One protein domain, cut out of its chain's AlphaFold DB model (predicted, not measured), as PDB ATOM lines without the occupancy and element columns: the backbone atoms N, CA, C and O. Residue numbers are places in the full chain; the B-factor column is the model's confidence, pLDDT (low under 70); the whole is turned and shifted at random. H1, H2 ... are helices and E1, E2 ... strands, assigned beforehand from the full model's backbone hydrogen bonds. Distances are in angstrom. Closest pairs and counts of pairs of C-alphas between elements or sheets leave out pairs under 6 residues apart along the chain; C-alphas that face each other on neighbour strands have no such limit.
ATOM      1  N   LYS A   2     -12.418 -47.211   9.727       70.38
ATOM      2  CA  LYS A   2     -13.722 -46.824  10.330       70.38
ATOM      3  C   LYS A   2     -13.603 -45.945  11.590       70.38
ATOM      4  O   LYS A   2     -14.215 -44.889  11.665       70.38
ATOM      5  N   GLN A   3     -12.759 -46.330  12.549       75.50
ATOM      6  CA  GLN A   3     -12.549 -45.546  13.777       75.50
ATOM      7  C   GLN A   3     -11.908 -44.171  13.526       75.50
ATOM      8  O   GLN A   3     -12.231 -43.210  14.216       75.50
ATOM      9  N   MET A   4     -11.035 -44.050  12.521       73.94
ATOM     10  CA  MET A   4     -10.452 -42.762  12.134       73.94
ATOM     11  C   MET A   4     -11.482 -41.840  11.485       73.94
ATOM     12  O   MET A   4     -11.486 -40.650  11.772       73.94
ATOM     13  N   MET A   5     -12.377 -42.391  10.661       72.12
ATOM     14  CA  MET A   5     -13.487 -41.635  10.080       72.12
ATOM     15  C   MET A   5     -14.433 -41.121  11.172       72.12
ATOM     16  O   MET A   5     -14.787 -39.950  11.163       72.12
ATOM     17  N   LEU A   6     -14.750 -41.944  12.178       78.56
ATOM     18  CA  LEU A   6     -15.545 -41.514  13.336       78.56
ATOM     19  C   LEU A   6     -14.866 -40.396  14.145       78.56
ATOM     20  O   LEU A   6     -15.544 -39.487  14.610       78.56
ATOM     21  N   ARG A   7     -13.538 -40.439  14.311       79.00
ATOM     22  CA  ARG A   7     -12.777 -39.353  14.960       79.00
ATOM     23  C   ARG A   7     -12.771 -38.079  14.116       79.00
ATOM     24  O   ARG A   7     -12.959 -36.998  14.663       79.00
ATOM     25  N   HIS A   8     -12.619 -38.210  12.799       75.94
ATOM     26  CA  HIS A   8     -12.675 -37.087  11.865       75.94
ATOM     27  C   HIS A   8     -14.047 -36.399  11.874       75.94
ATOM     28  O   HIS A   8     -14.100 -35.181  11.988       75.94
ATOM     29  N   LEU A   9     -15.145 -37.167  11.859       76.69
ATOM     30  CA  LEU A   9     -16.514 -36.643  11.980       76.69
ATOM     31  C   LEU A   9     -16.757 -35.903  13.308       76.69
ATOM     32  O   LEU A   9     -17.585 -35.004  13.371       76.69
ATOM     33  N   LYS A  10     -16.016 -36.252  14.367       82.00
ATOM     34  CA  LYS A  10     -16.038 -35.567  15.671       82.00
ATOM     35  C   LYS A  10     -15.065 -34.378  15.754       82.00
ATOM     36  O   LYS A  10     -14.787 -33.912  16.856       82.00
ATOM     37  N   ASN A  11     -14.509 -33.916  14.629       74.75
ATOM     38  CA  ASN A  11     -13.480 -32.868  14.550       74.75
ATOM     39  C   ASN A  11     -12.211 -33.146  15.381       74.75
ATOM     40  O   ASN A  11     -11.495 -32.230  15.782       74.75
ATOM     41  N   GLN A  12     -11.892 -34.417  15.627       75.75
ATOM     42  CA  GLN A  12     -10.668 -34.817  16.319       75.75
ATOM     43  C   GLN A  12      -9.536 -35.083  15.318       75.75
ATOM     44  O   GLN A  12      -9.774 -35.454  14.164       75.75
ATOM     45  N   LYS A  13      -8.277 -34.939  15.763       68.75
ATOM     46  CA  LYS A  13      -7.110 -35.296  14.939       68.75
ATOM     47  C   LYS A  13      -7.172 -36.782  14.571       68.75
ATOM     48  O   LYS A  13      -7.178 -37.656  15.439       68.75
ATOM     49  N   ALA A  14      -7.226 -37.052  13.271       67.38
ATOM     50  CA  ALA A  14      -7.295 -38.387  12.692       67.38
ATOM     51  C   ALA A  14      -6.087 -38.593  11.769       67.38
ATOM     52  O   ALA A  14      -6.197 -38.538  10.542       67.38
ATOM     53  N   ASP A  15      -4.929 -38.811  12.389       75.75
ATOM     54  CA  ASP A  15      -3.676 -39.114  11.702       75.75
ATOM     55  C   ASP A  15      -3.404 -40.623  11.766       75.75
ATOM     56  O   ASP A  15      -3.712 -41.281  12.764       75.75
ATOM     57  N   THR A  16      -2.846 -41.184  10.693       75.88
ATOM     58  CA  THR A  16      -2.370 -42.572  10.649       75.88
ATOM     59  C   THR A  16      -0.904 -42.600  10.253       75.88
ATOM     60  O   THR A  16      -0.430 -41.707   9.554       75.88
ATOM     61  N   THR A  17      -0.177 -43.619  10.688       78.94
ATOM     62  CA  THR A  17       1.194 -43.866  10.237       78.94
ATOM     63  C   THR A  17       1.180 -44.935   9.162       78.94
ATOM     64  O   THR A  17       0.565 -45.986   9.341       78.94
ATOM     65  N   VAL A  18       1.850 -44.668   8.048       77.00
ATOM     66  CA  VAL A  18       2.031 -45.630   6.961       77.00
ATOM     67  C   VAL A  18       3.515 -45.886   6.750       77.00
ATOM     68  O   VAL A  18       4.329 -44.968   6.847       77.00
ATOM     69  N   ASN A  19       3.853 -47.134   6.443       81.44
ATOM     70  CA  ASN A  19       5.190 -47.472   5.978       81.44
ATOM     71  C   ASN A  19       5.285 -47.081   4.507       81.44
ATOM     72  O   ASN A  19       4.522 -47.580   3.676       81.44
ATOM     73  N   LYS A  20       6.202 -46.174   4.193       81.88
ATOM     74  CA  LYS A  20       6.493 -45.751   2.831       81.88
ATOM     75  C   LYS A  20       7.852 -46.283   2.424       81.88
ATOM     76  O   LYS A  20       8.851 -46.032   3.094       81.88
ATOM     77  N   MET A  21       7.875 -46.983   1.301       80.75
ATOM     78  CA  MET A  21       9.115 -47.326   0.622       80.75
ATOM     79  C   MET A  21       9.557 -46.117  -0.202       80.75
ATOM     80  O   MET A  21       8.795 -45.620  -1.034       80.75
ATOM     81  N   ALA A  22      10.757 -45.621   0.063       77.44
ATOM     82  CA  ALA A  22      11.384 -44.534  -0.674       77.44
ATOM     83  C   ALA A  22      12.747 -44.998  -1.192       77.44
ATOM     84  O   ALA A  22      13.372 -45.882  -0.607       77.44
ATOM     85  N   MET A  23      13.214 -44.421  -2.297       78.69
ATOM     86  CA  MET A  23      14.595 -44.645  -2.717       78.69
ATOM     87  C   MET A  23      15.529 -43.859  -1.807       78.69
ATOM     88  O   MET A  23      15.302 -42.675  -1.549       78.69
ATOM     89  N   LYS A  24      16.590 -44.518  -1.347       76.81
ATOM     90  CA  LYS A  24      17.639 -43.868  -0.574       76.81
ATOM     91  C   LYS A  24      18.323 -42.828  -1.458       76.81
ATOM     92  O   LYS A  24      18.702 -43.110  -2.594       76.81
ATOM     93  N   ARG A  25      18.489 -41.612  -0.938       65.50
ATOM     94  CA  ARG A  25      19.170 -40.533  -1.659       65.50
ATOM     95  C   ARG A  25      20.688 -40.746  -1.563       65.50
ATOM     96  O   ARG A  25      21.323 -40.250  -0.639       65.50
ATOM     97  N   GLY A  26      21.231 -41.555  -2.471       68.00
ATOM     98  CA  GLY A  26      22.662 -41.857  -2.597       68.00
ATOM     99  C   GLY A  26      23.328 -41.141  -3.777       68.00
ATOM    100  O   GLY A  26      22.664 -40.453  -4.550       68.00
ATOM    101  N   LEU A  27      24.646 -41.322  -3.932       66.69
ATOM    102  CA  LEU A  27      25.409 -40.809  -5.086       66.69
ATOM    103  C   LEU A  27      24.990 -41.461  -6.416       66.69
ATOM    104  O   LEU A  27      25.176 -40.861  -7.471       66.69
ATOM    105  N   ASN A  28      24.409 -42.662  -6.360       64.88
ATOM    106  CA  ASN A  28      23.963 -43.424  -7.520       64.88
ATOM    107  C   ASN A  28      22.434 -43.563  -7.546       64.88
ATOM    108  O   ASN A  28      21.781 -43.690  -6.513       64.88
ATOM    109  N   ILE A  29      21.873 -43.609  -8.756       57.53
ATOM    110  CA  ILE A  29      20.427 -43.647  -9.053       57.53
ATOM    111  C   ILE A  29      19.684 -44.921  -8.591       57.53
ATOM    112  O   ILE A  29      18.488 -45.034  -8.840       57.53
ATOM    113  N   LEU A  30      20.347 -45.860  -7.904       62.56
ATOM    114  CA  LEU A  30      19.781 -47.137  -7.432       62.56
ATOM    115  C   LEU A  30      20.448 -47.645  -6.133       62.56
ATOM    116  O   LEU A  30      20.649 -48.842  -5.955       62.56
ATOM    117  N   ASP A  31      20.818 -46.744  -5.221       69.31
ATOM    118  CA  ASP A  31      21.602 -47.081  -4.014       69.31
ATOM    119  C   ASP A  31      20.835 -47.943  -2.980       69.31
ATOM    120  O   ASP A  31      21.420 -48.506  -2.056       69.31
ATOM    121  N   GLY A  32      19.511 -48.061  -3.128       72.69
ATOM    122  CA  GLY A  32      18.667 -48.962  -2.340       72.69
ATOM    123  C   GLY A  32      17.277 -48.404  -2.036       72.69
ATOM    124  O   GLY A  32      16.969 -47.243  -2.316       72.69
ATOM    125  N   ILE A  33      16.428 -49.244  -1.440       78.62
ATOM    126  CA  ILE A  33      15.095 -48.873  -0.949       78.62
ATOM    127  C   ILE A  33      15.164 -48.770   0.576       78.62
ATOM    128  O   ILE A  33      15.610 -49.699   1.245       78.62
ATOM    129  N   GLU A  34      14.699 -47.655   1.127       81.94
ATOM    130  CA  GLU A  34      14.512 -47.465   2.563       81.94
ATOM    131  C   GLU A  34      13.023 -47.450   2.917       81.94
ATOM    132  O   GLU A  34      12.174 -47.014   2.136       81.94
ATOM    133  N   THR A  35      12.693 -47.940   4.111       79.19
ATOM    134  CA  THR A  35      11.330 -47.863   4.646       79.19
ATOM    135  C   THR A  35      11.277 -46.762   5.692       79.19
ATOM    136  O   THR A  35      11.950 -46.842   6.716       79.19
ATOM    137  N   THR A  36      10.468 -45.738   5.440       80.06
ATOM    138  CA  THR A  36      10.254 -44.609   6.351       80.06
ATOM    139  C   THR A  36       8.826 -44.626   6.890       80.06
ATOM    140  O   THR A  36       7.889 -45.047   6.208       80.06
ATOM    141  N   ILE A  37       8.648 -44.191   8.140       82.25
ATOM    142  CA  ILE A  37       7.323 -44.062   8.757       82.25
ATOM    143  C   ILE A  37       6.805 -42.654   8.466       82.25
ATOM    144  O   ILE A  37       7.289 -41.677   9.039       82.25
ATOM    145  N   GLU A  38       5.809 -42.537   7.588       81.19
ATOM    146  CA  GLU A  38       5.197 -41.255   7.234       81.19
ATOM    147  C   GLU A  38       3.855 -41.077   7.962       81.19
ATOM    148  O   GLU A  38       3.013 -41.979   8.004       81.19
ATOM    149  N   LYS A  39       3.634 -39.887   8.535       79.31
ATOM    150  CA  LYS A  39       2.335 -39.503   9.101       79.31
ATOM    151  C   LYS A  39       1.418 -39.037   7.974       79.31
ATOM    152  O   LYS A  39       1.629 -37.972   7.399       79.31
ATOM    153  N   LYS A  40       0.366 -39.801   7.690       77.50
ATOM    154  CA  LYS A  40      -0.655 -39.460   6.698       77.50
ATOM    155  C   LYS A  40      -1.924 -38.969   7.390       77.50
ATOM    156  O   LYS A  40      -2.537 -39.684   8.184       77.50
ATOM    157  N   ARG A  41      -2.342 -37.750   7.047       71.62
ATOM    158  CA  ARG A  41      -3.619 -37.175   7.488       71.62
ATOM    159  C   ARG A  41      -4.773 -37.793   6.700       71.62
ATOM    160  O   ARG A  41      -4.689 -37.919   5.476       71.62
ATOM    161  N   LEU A  42      -5.871 -38.128   7.377       71.75
ATOM    162  CA  LEU A  42      -7.101 -38.539   6.699       71.75
ATOM    163  C   LEU A  42      -7.699 -37.346   5.933       71.75
ATOM    164  O   LEU A  42      -8.063 -36.336   6.535       71.75
ATOM    165  N   ARG A  43      -7.810 -37.476   4.608       69.75
ATOM    166  CA  ARG A  43      -8.582 -36.580   3.737       69.75
ATOM    167  C   ARG A  43      -9.688 -37.404   3.075       69.75
ATOM    168  O   ARG A  43      -9.410 -38.052   2.067       69.75
ATOM    169  N   PRO A  44     -10.892 -37.472   3.660       66.50
ATOM    170  CA  PRO A  44     -12.003 -38.138   3.004       66.50
ATOM    171  C   PRO A  44     -12.452 -37.267   1.826       66.50
ATOM    172  O   PRO A  44     -12.997 -36.188   2.023       66.50
ATOM    173  N   VAL A  45     -12.173 -37.719   0.607       64.31
ATOM    174  CA  VAL A  45     -12.730 -37.131  -0.615       64.31
ATOM    175  C   VAL A  45     -13.958 -37.964  -0.959       64.31
ATOM    176  O   VAL A  45     -13.831 -39.164  -1.200       64.31
ATOM    177  N   MET A  46     -15.150 -37.367  -0.888       60.44
ATOM    178  CA  MET A  46     -16.373 -38.023  -1.351       60.44
ATOM    179  C   MET A  46     -16.544 -37.780  -2.844       60.44
ATOM    180  O   MET A  46     -16.584 -36.638  -3.284       60.44
TER     181      MET A  46
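Overview. This is residues 2 to 46 of the 75 residues of an uncharacterized protein of Caenorhabditis remanei (UniProt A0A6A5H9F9). A long, narrow twisted ribbon of two strands, the hairpin of E1 and E2, makes most of a rod, with the short helix H1 at one end and the loop of residues 24 to 32 at the other. The tail after E2, residues 42 to 46, lies at the same end of the rod as H1. The printed part has 45 residues with one named helix and two named strands, in the order H1, E1, E2; the sheet order is E1 - E2, antiparallel, and the class is mixed, helices and strands. The whole is extended, with a radius of gyration of the C-alphas of 15.7 A and spans of 47 by 19 by 14 A.

Along the chain. H1 is residues 2 to 9, 10.7 A from first to last C-alpha, and begins with C-alpha 2 at (-13.722, -46.824, 10.330). E1 is residues 15 to 23 and measures 23.9 A, from C-alpha 15 at (-3.676, -39.114, 11.702). E2 is residues 33 to 41, 23.6 A from first to last C-alpha, and ends with C-alpha 41 at (-3.619, -37.175, 7.488).

Arrangement. E1 and E2 form a hairpin of antiparallel neighbours, with 154 degrees between their directions. N 16 and O 40, 2.9 A apart, and N 34 and O 22, 2.8 A apart, are among their pairs within hydrogen-bond range. C-alphas 19 and 37 face each other at 4.9 A, and E2 bends by 50 degrees at residue 37. The closest C-alphas of H1 and E1 are those of Met 4 and Asp 15, 7.7 A apart. H1 and E2 are apart. In H1 every O i to N i+4 pair is within hydrogen-bond range.

Size, cuts and confidence. The two C-alphas farthest apart, those of Lys 10 and Asn 28, are 46.9 A apart. The printed part has no cut. The link from H1 to E1 is tight and that from E1 to E2 is short. The mean pLDDT of the printed part is 73.9, and residues 13 to 14, 25 to 31 and 43 to 46 are under 70.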